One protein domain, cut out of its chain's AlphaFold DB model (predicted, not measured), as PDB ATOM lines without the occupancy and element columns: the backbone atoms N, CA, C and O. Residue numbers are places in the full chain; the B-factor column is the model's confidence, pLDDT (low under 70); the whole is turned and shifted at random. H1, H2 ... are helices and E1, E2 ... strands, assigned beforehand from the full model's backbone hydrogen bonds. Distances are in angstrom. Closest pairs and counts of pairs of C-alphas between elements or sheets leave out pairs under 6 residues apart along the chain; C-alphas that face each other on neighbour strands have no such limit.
ATOM      1  N   CYS A 117     -17.335 116.199  12.814       58.09
ATOM      2  CA  CYS A 117     -18.068 116.992  11.819       58.09
ATOM      3  C   CYS A 117     -19.580 116.841  12.031       58.09
ATOM      4  O   CYS A 117     -20.137 115.746  11.930       58.09
ATOM      5  N   ARG A 118     -20.248 117.953  12.343       73.31
ATOM      6  CA  ARG A 118     -21.602 117.934  12.897       73.31
ATOM      7  C   ARG A 118     -22.659 117.888  11.797       73.31
ATOM      8  O   ARG A 118     -22.904 118.892  11.137       73.31
ATOM      9  N   GLY A 119     -23.313 116.742  11.618       85.81
ATOM     10  CA  GLY A 119     -24.504 116.639  10.769       85.81
ATOM     11  C   GLY A 119     -25.698 117.362  11.401       85.81
ATOM     12  O   GLY A 119     -26.090 117.027  12.520       85.81
ATOM     13  N   ILE A 120     -26.276 118.337  10.699       88.94
ATOM     14  CA  ILE A 120     -27.468 119.088  11.112       88.94
ATOM     15  C   ILE A 120     -28.569 118.883  10.070       88.94
ATOM     16  O   ILE A 120     -28.472 119.377   8.946       88.94
ATOM     17  N   GLY A 121     -29.630 118.179  10.460       90.56
ATOM     18  CA  GLY A 121     -30.872 118.116   9.699       90.56
ATOM     19  C   GLY A 121     -31.691 119.387   9.899       90.56
ATOM     20  O   GLY A 121     -31.840 119.856  11.026       90.56
ATOM     21  N   LEU A 122     -32.229 119.933   8.814       90.69
ATOM     22  CA  LEU A 122     -33.149 121.066   8.806       90.69
ATOM     23  C   LEU A 122     -34.468 120.616   8.177       90.69
ATOM     24  O   LEU A 122     -34.509 120.330   6.982       90.69
ATOM     25  N   LEU A 123     -35.536 120.567   8.971       88.88
ATOM     26  CA  LEU A 123     -36.868 120.145   8.539       88.88
ATOM     27  C   LEU A 123     -37.839 121.335   8.555       88.88
ATOM     28  O   LEU A 123     -37.908 122.076   9.538       88.88
ATOM     29  N   ASN A 124     -38.577 121.517   7.456       84.69
ATOM     30  CA  ASN A 124     -39.544 122.602   7.218       84.69
ATOM     31  C   ASN A 124     -38.958 124.036   7.199       84.69
ATOM     32  O   ASN A 124     -39.692 125.016   7.343       84.69
ATOM     33  N   PHE A 125     -37.646 124.185   6.989       86.38
ATOM     34  CA  PHE A 125     -37.000 125.486   6.766       86.38
ATOM     35  C   PHE A 125     -36.974 125.857   5.281       86.38
ATOM     36  O   PHE A 125     -36.800 124.997   4.419       86.38
ATOM     37  N   ASN A 126     -37.087 127.150   4.972       84.50
ATOM     38  CA  ASN A 126     -36.877 127.631   3.603       84.50
ATOM     39  C   ASN A 126     -35.376 127.826   3.285       84.50
ATOM     40  O   ASN A 126     -34.501 127.662   4.141       84.50
ATOM     41  N   GLU A 127     -35.059 128.188   2.040       86.81
ATOM     42  CA  GLU A 127     -33.673 128.345   1.585       86.81
ATOM     43  C   GLU A 127     -32.916 129.481   2.305       86.81
ATOM     44  O   GLU A 127     -31.749 129.319   2.661       86.81
ATOM     45  N   SER A 128     -33.557 130.626   2.575       87.44
ATOM     46  CA  SER A 128     -32.888 131.763   3.229       87.44
ATOM     47  C   SER A 128     -32.650 131.518   4.723       87.44
ATOM     48  O   SER A 128     -31.623 131.942   5.257       87.44
ATOM     49  N   GLU A 129     -33.536 130.757   5.368       86.94
ATOM     50  CA  GLU A 129     -33.376 130.219   6.722       86.94
ATOM     51  C   GLU A 129     -32.267 129.159   6.767       86.94
ATOM     52  O   GLU A 129     -31.365 129.239   7.598       86.94
ATOM     53  N   THR A 130     -32.245 128.224   5.816       88.50
ATOM     54  CA  THR A 130     -31.158 127.243   5.639       88.50
ATOM     55  C   THR A 130     -29.802 127.929   5.449       88.50
ATOM     56  O   THR A 130     -28.801 127.547   6.057       88.50
ATOM     57  N   ASN A 131     -29.764 129.008   4.667       89.75
ATOM     58  CA  ASN A 131     -28.571 129.825   4.472       89.75
ATOM     59  C   ASN A 131     -28.258 130.728   5.689       89.75
ATOM     60  O   ASN A 131     -27.155 131.267   5.773       89.75
ATOM     61  N   LEU A 132     -29.164 130.894   6.663       89.50
ATOM     62  CA  LEU A 132     -28.848 131.457   7.984       89.50
ATOM     63  C   LEU A 132     -28.176 130.408   8.883       89.50
ATOM     64  O   LEU A 132     -27.115 130.710   9.423       89.50
ATOM     65  N   TRP A 133     -28.712 129.183   8.968       89.19
ATOM     66  CA  TRP A 133     -28.081 128.064   9.693       89.19
ATOM     67  C   TRP A 133     -26.629 127.839   9.228       89.19
ATOM     68  O   TRP A 133     -25.704 127.945  10.038       89.19
ATOM     69  N   LYS A 134     -26.406 127.701   7.909       90.19
ATOM     70  CA  LYS A 134     -25.063 127.558   7.303       90.19
ATOM     71  C   LYS A 134     -24.086 128.682   7.678       90.19
ATOM     72  O   LYS A 134     -22.905 128.423   7.864       90.19
ATOM     73  N   ARG A 135     -24.558 129.930   7.804       90.81
ATOM     74  CA  ARG A 135     -23.720 131.081   8.207       90.81
ATOM     75  C   ARG A 135     -23.452 131.147   9.713       90.81
ATOM     76  O   ARG A 135     -22.522 131.836  10.116       90.81
ATOM     77  N   ARG A 136     -24.270 130.492  10.542       88.06
ATOM     78  CA  ARG A 136     -24.121 130.468  12.009       88.06
ATOM     79  C   ARG A 136     -23.251 129.310  12.504       88.06
ATOM     80  O   ARG A 136     -22.685 129.436  13.582       88.06
ATOM     81  N   MET A 137     -23.144 128.218  11.745       85.75
ATOM     82  CA  MET A 137     -22.310 127.049  12.062       85.75
ATOM     83  C   MET A 137     -21.601 126.526  10.795       85.75
ATOM     84  O   MET A 137     -21.955 125.456  10.307       85.75
ATOM     85  N   PRO A 138     -20.642 127.269  10.210       86.44
ATOM     86  CA  PRO A 138     -20.034 126.914   8.920       86.44
ATOM     87  C   PRO A 138     -19.362 125.530   8.905       86.44
ATOM     88  O   PRO A 138     -19.327 124.885   7.861       86.44
ATOM     89  N   ASP A 139     -18.898 125.049  10.059       84.00
ATOM     90  CA  ASP A 139     -18.206 123.764  10.237       84.00
ATOM     91  C   ASP A 139     -19.157 122.544  10.277       84.00
ATOM     92  O   ASP A 139     -18.727 121.406  10.480       84.00
ATOM     93  N   ALA A 140     -20.468 122.765  10.118       85.25
ATOM     94  CA  ALA A 140     -21.497 121.733  10.180       85.25
ATOM     95  C   ALA A 140     -22.049 121.349   8.794       85.25
ATOM     96  O   ALA A 140     -22.351 122.196   7.947       85.25
ATOM     97  N   ILE A 141     -22.266 120.048   8.588       88.00
ATOM     98  CA  ILE A 141     -22.877 119.496   7.373       88.00
ATOM     99  C   ILE A 141     -24.390 119.705   7.469       88.00
ATOM    100  O   ILE A 141     -25.072 119.024   8.233       88.00
ATOM    101  N   HIS A 142     -24.914 120.652   6.693       89.38
ATOM    102  CA  HIS A 142     -26.333 121.005   6.689       89.38
ATOM    103  C   HIS A 142     -27.108 120.208   5.640       89.38
ATOM    104  O   HIS A 142     -26.809 120.294   4.448       89.38
ATOM    105  N   VAL A 143     -28.144 119.498   6.079       89.75
ATOM    106  CA  VAL A 143     -28.982 118.631   5.243       89.75
ATOM    107  C   VAL A 143     -30.423 119.114   5.310       89.75
ATOM    108  O   VAL A 143     -30.978 119.242   6.399       89.75
ATOM    109  N   SER A 144     -31.048 119.363   4.159       87.94
ATOM    110  CA  SER A 144     -32.500 119.555   4.114       87.94
ATOM    111  C   SER A 144     -33.158 118.190   4.284       87.94
ATOM    112  O   SER A 144     -33.005 117.330   3.420       87.94
ATOM    113  N   VAL A 145     -33.862 117.991   5.393       86.31
ATOM    114  CA  VAL A 145     -34.691 116.803   5.620       86.31
ATOM    115  C   VAL A 145     -36.067 117.097   5.037       86.31
ATOM    116  O   VAL A 145     -36.598 118.192   5.242       86.31
ATOM    117  N   HIS A 146     -36.643 116.147   4.305       81.75
ATOM    118  CA  HIS A 146     -37.992 116.280   3.763       81.75
ATOM    119  C   HIS A 146     -38.876 115.143   4.269       81.75
ATOM    120  O   HIS A 146     -38.534 113.971   4.128       81.75
ATOM    121  N   LEU A 147     -39.999 115.511   4.879       79.69
ATOM    122  CA  LEU A 147     -41.021 114.596   5.367       79.69
ATOM    123  C   LEU A 147     -42.267 114.796   4.502       79.69
ATOM    124  O   LEU A 147     -42.738 115.930   4.371       79.69
ATOM    125  N   ASP A 148     -42.777 113.716   3.916       76.06
ATOM    126  CA  ASP A 148     -44.030 113.751   3.164       76.06
ATOM    127  C   ASP A 148     -45.216 114.103   4.076       76.06
ATOM    128  O   ASP A 148     -45.178 113.931   5.298       76.06
ATOM    129  N   TYR A 149     -46.302 114.597   3.484       71.31
ATOM    130  CA  TYR A 149     -47.521 114.870   4.238       71.31
ATOM    131  C   TYR A 149     -48.205 113.560   4.663       71.31
ATOM    132  O   TYR A 149     -48.310 112.613   3.881       71.31
ATOM    133  N   VAL A 150     -48.689 113.508   5.908       71.62
ATOM    134  CA  VAL A 150     -49.473 112.371   6.408       71.62
ATOM    135  C   VAL A 150     -50.763 112.265   5.587       71.62
ATOM    136  O   VAL A 150     -51.422 113.272   5.345       71.62
ATOM    137  N   ARG A 151     -51.117 111.056   5.134       71.06
ATOM    138  CA  ARG A 151     -52.296 110.829   4.280       71.06
ATOM    139  C   ARG A 151     -53.572 111.361   4.946       71.06
ATOM    140  O   ARG A 151     -53.794 111.098   6.124       71.06
ATOM    141  N   ASP A 152     -54.453 112.001   4.172       69.38
ATOM    142  CA  ASP A 152     -55.694 112.626   4.672       69.38
ATOM    143  C   ASP A 152     -56.685 111.651   5.347       69.38
ATOM    144  O   ASP A 152     -57.638 112.085   5.990       69.38
ATOM    145  N   ASN A 153     -56.483 110.334   5.210       75.75
ATOM    146  CA  ASN A 153     -57.278 109.307   5.886       75.75
ATOM    147  C   ASN A 153     -56.784 108.958   7.304       75.75
ATOM    148  O   ASN A 153     -57.407 108.129   7.963       75.75
ATOM    149  N   VAL A 154     -55.685 109.555   7.774       73.94
ATOM    150  CA  VAL A 154     -55.198 109.418   9.153       73.94
ATOM    151  C   VAL A 154     -55.869 110.486  10.017       73.94
ATOM    152  O   VAL A 154     -55.559 111.672   9.917       73.94
ATOM    153  N   THR A 155     -56.807 110.070  10.866       75.94
ATOM    154  CA  THR A 155     -57.503 110.946  11.821       75.94
ATOM    155  C   THR A 155     -56.766 111.008  13.159       75.94
ATOM    156  O   THR A 155     -55.938 110.147  13.466       75.94
ATOM    157  N   TRP A 156     -57.107 111.990  14.002       73.75
ATOM    158  CA  TRP A 156     -56.604 112.044  15.381       73.75
ATOM    159  C   TRP A 156     -56.954 110.765  16.156       73.75
ATOM    160  O   TRP A 156     -56.090 110.200  16.813       73.75
ATOM    161  N   GLU A 157     -58.179 110.257  15.994       72.62
ATOM    162  CA  GLU A 157     -58.661 109.002  16.597       72.62
ATOM    163  C   GLU A 157     -57.869 107.763  16.138       72.62
ATOM    164  O   GLU A 157     -57.748 106.805  16.892       72.62
ATOM    165  N   SER A 158     -57.288 107.778  14.930       73.00
ATOM    166  CA  SER A 158     -56.430 106.686  14.431       73.00
ATOM    167  C   SER A 158     -54.982 106.729  14.942       73.00
ATOM    168  O   SER A 158     -54.240 105.768  14.762       73.00
ATOM    169  N   LEU A 159     -54.569 107.840  15.562       73.25
ATOM    170  CA  LEU A 159     -53.247 108.009  16.182       73.25
ATOM    171  C   LEU A 159     -53.325 107.953  17.712       73.25
ATOM    172  O   LEU A 159     -52.425 107.418  18.352       73.25
ATOM    173  N   TYR A 160     -54.418 108.472  18.271       70.31
ATOM    174  CA  TYR A 160     -54.796 108.390  19.674       70.31
ATOM    175  C   TYR A 160     -56.290 108.052  19.783       70.31
ATOM    176  O   TYR A 160     -57.118 108.968  19.866       70.31
ATOM    177  N   PRO A 161     -56.651 106.754  19.777       68.62
ATOM    178  CA  PRO A 161     -57.975 106.329  20.215       68.62
ATOM    179  C   PRO A 161     -58.191 106.733  21.680       68.62
ATOM    180  O   PRO A 161     -57.236 106.871  22.444       68.62
ATOM    181  N   GLU A 162     -59.449 106.900  22.099       61.06
ATOM    182  CA  GLU A 162     -59.768 107.275  23.491       61.06
ATOM    183  C   GLU A 162     -59.455 106.162  24.511       61.06
ATOM    184  O   GLU A 162     -59.490 106.405  25.714       61.06
ATOM    185  N   TRP A 163     -59.097 104.970  24.026       59.44
ATOM    186  CA  TRP A 163     -58.702 103.810  24.816       59.44
ATOM    187  C   TRP A 163     -57.382 103.258  24.273       59.44
ATOM    188  O   TRP A 163     -57.319 102.773  23.141       59.44
ATOM    189  N   ILE A 164     -56.328 103.325  25.087       58.44
ATOM    190  CA  ILE A 164     -55.214 102.380  24.996       58.44
ATOM    191  C   ILE A 164     -55.609 101.244  25.932       58.44
ATOM    192  O   ILE A 164     -55.773 101.467  27.128       58.44
ATOM    193  N   PRO A 173     -55.659  98.402  18.203       65.12
ATOM    194  CA  PRO A 173     -55.860  99.452  17.213       65.12
ATOM    195  C   PRO A 173     -54.767  99.423  16.137       65.12
ATOM    196  O   PRO A 173     -53.571  99.334  16.424       65.12
ATOM    197  N   PHE A 174     -55.176  99.525  14.871       69.88
ATOM    198  CA  PHE A 174     -54.252  99.506  13.739       69.88
ATOM    199  C   PHE A 174     -53.423 100.797  13.675       69.88
ATOM    200  O   PHE A 174     -53.901 101.827  13.204       69.88
ATOM    201  N   CYS A 175     -52.157 100.725  14.094       70.38
ATOM    202  CA  CYS A 175     -51.196 101.818  13.948       70.38
ATOM    203  C   CYS A 175     -50.991 102.179  12.458       70.38
ATOM    204  O   CYS A 175     -50.441 101.366  11.706       70.38
ATOM    205  N   PRO A 176     -51.378 103.385  12.001       74.69
ATOM    206  CA  PRO A 176     -51.251 103.764  10.599       74.69
ATOM    207  C   PRO A 176     -49.783 103.974  10.198       74.69
ATOM    208  O   PRO A 176     -48.960 104.463  10.971       74.69
ATOM    209  N   SER A 177     -49.455 103.657   8.941       76.94
ATOM    210  CA  SER A 177     -48.125 103.931   8.383       76.94
ATOM    211  C   SER A 177     -47.925 105.433   8.155       76.94
ATOM    212  O   SER A 177     -48.443 106.003   7.190       76.94
ATOM    213  N   LEU A 178     -47.160 106.061   9.051       78.69
ATOM    214  CA  LEU A 178     -46.648 107.422   8.892       78.69
ATOM    215  C   LEU A 178     -45.519 107.467   7.838       78.69
ATOM    216  O   LEU A 178     -44.818 106.467   7.660       78.69
ATOM    217  N   PRO A 179     -45.330 108.600   7.137       79.12
ATOM    218  CA  PRO A 179     -44.200 108.787   6.232       79.12
ATOM    219  C   PRO A 179     -42.875 108.838   7.005       79.12
ATOM    220  O   PRO A 179     -42.803 109.404   8.096       79.12
ATOM    221  N   GLU A 180     -41.816 108.275   6.426       78.75
ATOM    222  CA  GLU A 180     -40.463 108.348   6.987       78.75
ATOM    223  C   GLU A 180     -39.732 109.613   6.493       78.75
ATOM    224  O   GLU A 180     -39.934 110.040   5.352       78.75
ATOM    225  N   PRO A 181     -38.873 110.245   7.317       78.81
ATOM    226  CA  PRO A 181     -38.118 111.421   6.904       78.81
ATOM    227  C   PRO A 181     -37.039 111.048   5.880       78.81
ATOM    228  O   PRO A 181     -36.080 110.342   6.189       78.81
ATOM    229  N   SER A 182     -37.149 111.581   4.665       79.81
ATOM    230  CA  SER A 182     -36.119 111.426   3.637       79.81
ATOM    231  C   SER A 182     -34.909 112.327   3.929       79.81
ATOM    232  O   SER A 182     -35.032 113.543   4.122       79.81
ATOM    233  N   ILE A 183     -33.719 111.718   3.981       80.75
ATOM    234  CA  ILE A 183     -32.448 112.380   4.306       80.75
ATOM    235  C   ILE A 183     -31.470 112.174   3.134       80.75
ATOM    236  O   ILE A 183     -30.898 111.093   2.993       80.75
ATOM    237  N   PRO A 184     -31.238 113.186   2.276       78.69
ATOM    238  CA  PRO A 184     -30.344 113.056   1.128       78.69
ATOM    239  C   PRO A 184     -28.933 112.576   1.511       78.69
ATOM    240  O   PRO A 184     -28.206 113.251   2.239       78.69
ATOM    241  N   GLY A 185     -28.543 111.407   0.993       75.25
ATOM    242  CA  GLY A 185     -27.212 110.815   1.177       75.25
ATOM    243  C   GLY A 185     -26.957 110.121   2.523       75.25
ATOM    244  O   GLY A 185     -25.824 109.714   2.760       75.25
ATOM    245  N   ASN A 186     -27.964 109.992   3.398       70.75
ATOM    246  CA  ASN A 186     -27.876 109.327   4.711       70.75
ATOM    247  C   ASN A 186     -26.651 109.693   5.606       70.75
ATOM    248  O   ASN A 186     -26.085 108.802   6.247       70.75
ATOM    249  N   PRO A 187     -26.198 110.964   5.702       77.56
ATOM    250  CA  PRO A 187     -25.138 111.335   6.639       77.56
ATOM    251  C   PRO A 187     -25.617 111.224   8.095       77.56
ATOM    252  O   PRO A 187     -26.772 111.516   8.405       77.56
ATOM    253  N   LYS A 188     -24.708 110.882   9.019       81.38
ATOM    254  CA  LYS A 188     -25.029 110.801  10.453       81.38
ATOM    255  C   LYS A 188     -25.370 112.183  11.025       81.38
ATOM    256  O   LYS A 188     -24.484 112.995  11.318       81.38
ATOM    257  N   LEU A 189     -26.660 112.439  11.215       84.06
ATOM    258  CA  LEU A 189     -27.152 113.632  11.895       84.06
ATOM    259  C   LEU A 189     -26.891 113.530  13.407       84.06
ATOM    260  O   LEU A 189     -26.968 112.457  13.995       84.06
ATOM    261  N   HIS A 190     -26.541 114.661  14.017       82.81
ATOM    262  CA  HIS A 190     -26.300 114.826  15.459       82.81
ATOM    263  C   HIS A 190     -27.153 115.968  16.054       82.81
ATOM    264  O   HIS A 190     -27.116 116.241  17.251       82.81
ATOM    265  N   LEU A 191     -27.898 116.673  15.201       85.62
ATOM    266  CA  LEU A 191     -28.962 117.608  15.543       85.62
ATOM    267  C   LEU A 191     -29.993 117.548  14.418       85.62
ATOM    268  O   LEU A 191     -29.618 117.579  13.246       85.62
ATOM    269  N   ILE A 192     -31.275 117.544  14.766       87.75
ATOM    270  CA  ILE A 192     -32.354 117.860  13.832       87.75
ATOM    271  C   ILE A 192     -33.038 119.117  14.364       87.75
ATOM    272  O   ILE A 192     -33.576 119.127  15.467       87.75
ATOM    273  N   ALA A 193     -32.980 120.199  13.592       88.62
ATOM    274  CA  ALA A 193     -33.806 121.370  13.820       88.62
ATOM    275  C   ALA A 193     -35.107 121.203  13.030       88.62
ATOM    276  O   ALA A 193     -35.084 120.893  11.837       88.62
ATOM    277  N   VAL A 194     -36.237 121.450  13.688       86.88
ATOM    278  CA  VAL A 194     -37.574 121.305  13.105       86.88
ATOM    279  C   VAL A 194     -38.310 122.631  13.216       86.88
ATOM    280  O   VAL A 194     -38.376 123.222  14.294       86.88
ATOM    281  N   LYS A 195     -38.885 123.097  12.107       83.12
ATOM    282  CA  LYS A 195     -39.826 124.216  12.106       83.12
ATOM    283  C   LYS A 195     -41.254 123.675  12.199       83.12
ATOM    284  O   LYS A 195     -41.672 122.880  11.358       83.12
ATOM    285  N   LEU A 196     -41.993 124.104  13.218       79.00
ATOM    286  CA  LEU A 196     -43.390 123.723  13.438       79.00
ATOM    287  C   LEU A 196     -44.342 124.856  13.025       79.00
ATOM    288  O   LEU A 196     -43.975 126.031  13.155       79.00
ATOM    289  N   PRO A 197     -45.560 124.540  12.550       72.12
ATOM    290  CA  PRO A 197     -46.593 125.543  12.355       72.12
ATOM    291  C   PRO A 197     -47.092 126.045  13.717       72.12
ATOM    292  O   PRO A 197     -47.289 125.266  14.643       72.12
ATOM    293  N   CYS A 198     -47.315 127.354  13.859       68.44
ATOM    294  CA  CYS A 198     -47.793 127.944  15.114       68.44
ATOM    295  C   CYS A 198     -49.121 128.674  14.893       68.44
ATOM    296  O   CYS A 198     -49.156 129.876  14.627       68.44
ATOM    297  N   GLN A 199     -50.229 127.939  15.002       66.12
ATOM    298  CA  GLN A 199     -51.573 128.516  14.986       66.12
ATOM    299  C   GLN A 199     -52.078 128.685  16.422       66.12
ATOM    300  O   GLN A 199     -52.093 127.733  17.190       66.12
ATOM    301  N   ARG A 200     -52.520 129.894  16.791       59.56
ATOM    302  CA  ARG A 200     -53.079 130.201  18.127       59.56
ATOM    303  C   ARG A 200     -54.600 130.004  18.227       59.56
ATOM    304  O   ARG A 200     -55.217 130.464  19.182       59.56
ATOM    305  N   LEU A 201     -55.215 129.375  17.225       59.53
ATOM    306  CA  LEU A 201     -56.648 129.067  17.220       59.53
ATOM    307  C   LEU A 201     -56.924 127.798  18.041       59.53
ATOM    308  O   LEU A 201     -56.037 126.972  18.231       59.53
ATOM    309  N   ALA A 202     -58.155 127.652  18.539       53.44
ATOM    310  CA  ALA A 202     -58.495 126.773  19.667       53.44
ATOM    311  C   ALA A 202     -58.181 125.267  19.505       53.44
ATOM    312  O   ALA A 202     -58.138 124.559  20.506       53.44
ATOM    313  N   ASN A 203     -57.913 124.787  18.286       55.78
ATOM    314  CA  ASN A 203     -57.711 123.363  17.982       55.78
ATOM    315  C   ASN A 203     -56.224 122.970  17.811       55.78
ATOM    316  O   ASN A 203     -55.928 121.877  17.333       55.78
ATOM    317  N   TRP A 204     -55.282 123.849  18.177       57.50
ATOM    318  CA  TRP A 204     -53.836 123.663  17.953       57.50
ATOM    319  C   TRP A 204     -53.242 122.389  18.576       57.50
ATOM    320  O   TRP A 204     -52.260 121.863  18.059       57.50
ATOM    321  N   SER A 205     -53.836 121.875  19.656       55.28
ATOM    322  CA  SER A 205     -53.363 120.689  20.381       55.28
ATOM    323  C   SER A 205     -53.643 119.356  19.675       55.28
ATOM    324  O   SER A 205     -53.181 118.325  20.154       55.28
ATOM    325  N   ARG A 206     -54.380 119.362  18.551       56.00
ATOM    326  CA  ARG A 206     -54.689 118.166  17.742       56.00
ATOM    327  C   ARG A 206     -54.118 118.210  16.313       56.00
ATOM    328  O   ARG A 206     -54.605 117.518  15.422       56.00
ATOM    329  N   ASP A 207     -53.094 119.030  16.068       56.78
ATOM    330  CA  ASP A 207     -52.424 119.104  14.762       56.78
ATOM    331  C   ASP A 207     -51.472 117.913  14.544       56.78
ATOM    332  O   ASP A 207     -50.338 117.884  15.029       56.78
ATOM    333  N   ILE A 208     -51.940 116.940  13.758       56.47
ATOM    334  CA  ILE A 208     -51.209 115.723  13.364       56.47
ATOM    335  C   ILE A 208     -49.827 116.051  12.764       56.47
ATOM    336  O   ILE A 208     -48.872 115.300  12.971       56.47
ATOM    337  N   SER A 209     -49.686 117.201  12.091       55.28
ATOM    338  CA  SER A 209     -48.422 117.659  11.496       55.28
ATOM    339  C   SER A 209     -47.324 117.860  12.544       55.28
ATOM    340  O   SER A 209     -46.161 117.563  12.288       55.28
ATOM    341  N   GLN A 210     -47.686 118.369  13.726       54.97
ATOM    342  CA  GLN A 210     -46.764 118.565  14.849       54.97
ATOM    343  C   GLN A 210     -46.503 117.248  15.587       54.97
ATOM    344  O   GLN A 210     -45.392 117.010  16.058       54.97
ATOM    345  N   LEU A 211     -47.514 116.378  15.648       54.34
ATOM    346  CA  LEU A 211     -47.445 115.109  16.361       54.34
ATOM    347  C   LEU A 211     -46.478 114.106  15.716       54.34
ATOM    348  O   LEU A 211     -45.637 113.541  16.414       54.34
ATOM    349  N   ALA A 212     -46.558 113.921  14.393       55.50
ATOM    350  CA  ALA A 212     -45.698 112.982  13.666       55.50
ATOM    351  C   ALA A 212     -44.200 113.268  13.908       55.50
ATOM    352  O   ALA A 212     -43.389 112.353  14.060       55.50
ATOM    353  N   LEU A 213     -43.850 114.552  14.035       56.56
ATOM    354  CA  LEU A 213     -42.493 115.029  14.299       56.56
ATOM    355  C   LEU A 213     -42.016 114.689  15.720       56.56
ATOM    356  O   LEU A 213     -40.843 114.361  15.897       56.56
ATOM    357  N   ALA A 214     -42.912 114.696  16.713       53.69
ATOM    358  CA  ALA A 214     -42.602 114.218  18.060       53.69
ATOM    359  C   ALA A 214     -42.393 112.694  18.076       53.69
ATOM    360  O   ALA A 214     -41.386 112.221  18.605       53.69
ATOM    361  N   THR A 215     -43.274 111.918  17.431       48.97
ATOM    362  CA  THR A 215     -43.150 110.448  17.390       48.97
ATOM    363  C   THR A 215     -41.897 109.965  16.654       48.97
ATOM    364  O   THR A 215     -41.287 108.985  17.073       48.97
ATOM    365  N   CYS A 216     -41.443 110.679  15.614       44.50
ATOM    366  CA  CYS A 216     -40.168 110.386  14.951       44.50
ATOM    367  C   CYS A 216     -38.943 110.612  15.854       44.50
ATOM    368  O   CYS A 216     -37.912 109.996  15.615       44.50
ATOM    369  N   SER A 217     -39.038 111.465  16.881       46.16
ATOM    370  CA  SER A 217     -37.929 111.745  17.811       46.16
ATOM    371  C   SER A 217     -37.813 110.767  18.989       46.16
ATOM    372  O   SER A 217     -36.958 110.954  19.847       46.16
ATOM    373  N   SER A 218     -38.666 109.734  19.038       39.97
ATOM    374  CA  SER A 218     -38.733 108.750  20.132       39.97
ATOM    375  C   SER A 218     -38.405 107.311  19.687       39.97
ATOM    376  O   SER A 218     -38.787 106.357  20.365       39.97
TER     377      SER A 218
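Overview. This is residues 117 to 164 and 173 to 218 of the 220 residues of an uncharacterized protein of Coptis chinensis (UniProt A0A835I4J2). A small parallel sheet of three strands, with H1 packed over one face, forms a body at one end of an elongated, loosely filled domain. The short helix H2 lies at the far end and H3 between it and the sheet, with long stretches of unnamed chain running between the two ends and residues 200 to 205 sticking out. The printed part has 94 residues, with three named helices and three named strands in the order E1 H1 E2 H2 E3 H3; the sheet's order is E2 E1 E3. The class is mixed, helices and strands, with 41 residues, under half, in named elements. The whole is loose, with a radius of gyration of the C-alphas of 15.6 A and spans of 47 by 30 by 20 A.

Arrangement. E1, residues 118 to 123, is the inner strand of the sheet, which is only just strongly twisted, with C-alphas up to 4.3 A off its best plane. H1, residues 127 to 136, is on the sheet at a height over the sheet of 9.7 A. E2, residues 140 to 145, is an edge strand, parallel to E1 at 27 degrees, with N 120 and O 141 2.8 A apart, within hydrogen-bond range. H1 lies over E2 and E1 and runs along the strands, at 16 degrees to E2 on the local plane; the closest C-alphas of H1 and E2 are those of Lys 134 and His 142, 6.7 A apart. E1, H1 and E2 form a strand-helix-strand unit, two parallel neighbour strands with a helix between, and its crossover is right-handed. With H1 on one face, the sheet makes two layers, a helix layer and a strand layer. E3, residues 189 to 194, is the other edge strand, parallel to E1 at 26 degrees, with N 121 and O 191 2.8 A apart, within hydrogen-bond range. H2, residues 156 to 159, and H3, residues 208 to 216, are not on the sheet. They are close but not clearly touching, the closest C-alphas being those of Trp 156 and Ile 208, 6.8 A apart. H1 and H3 are apart. Within hydrogen-bond range are 5 of 6 O i to N i+4 pairs in H1 and 4 of 5 in H3; H2 is too short for such a pair.

Along the chain. E1 begins at C-alpha 118, (-21.602, 117.934, 12.897), and is 16.0 A long. H1 is 14.3 A long, E2 14.8 A, H2 5.3 A and E3 13.0 A. H3, 12.4 A long, ends at C-alpha 216, (-40.168, 110.386, 14.951).

Size, cuts and confidence. The C-alphas farthest apart, of Pro 138 and Trp 163, are 47.8 A apart. Residues 165 to 172 are not printed, and C-alphas 164 and 173 are 8.3 A apart across the cut. The link from E3 to H3 is long, with 13 residues. The mean pLDDT of the printed part is 74.3, and residues 198 to 218 are among those under 70.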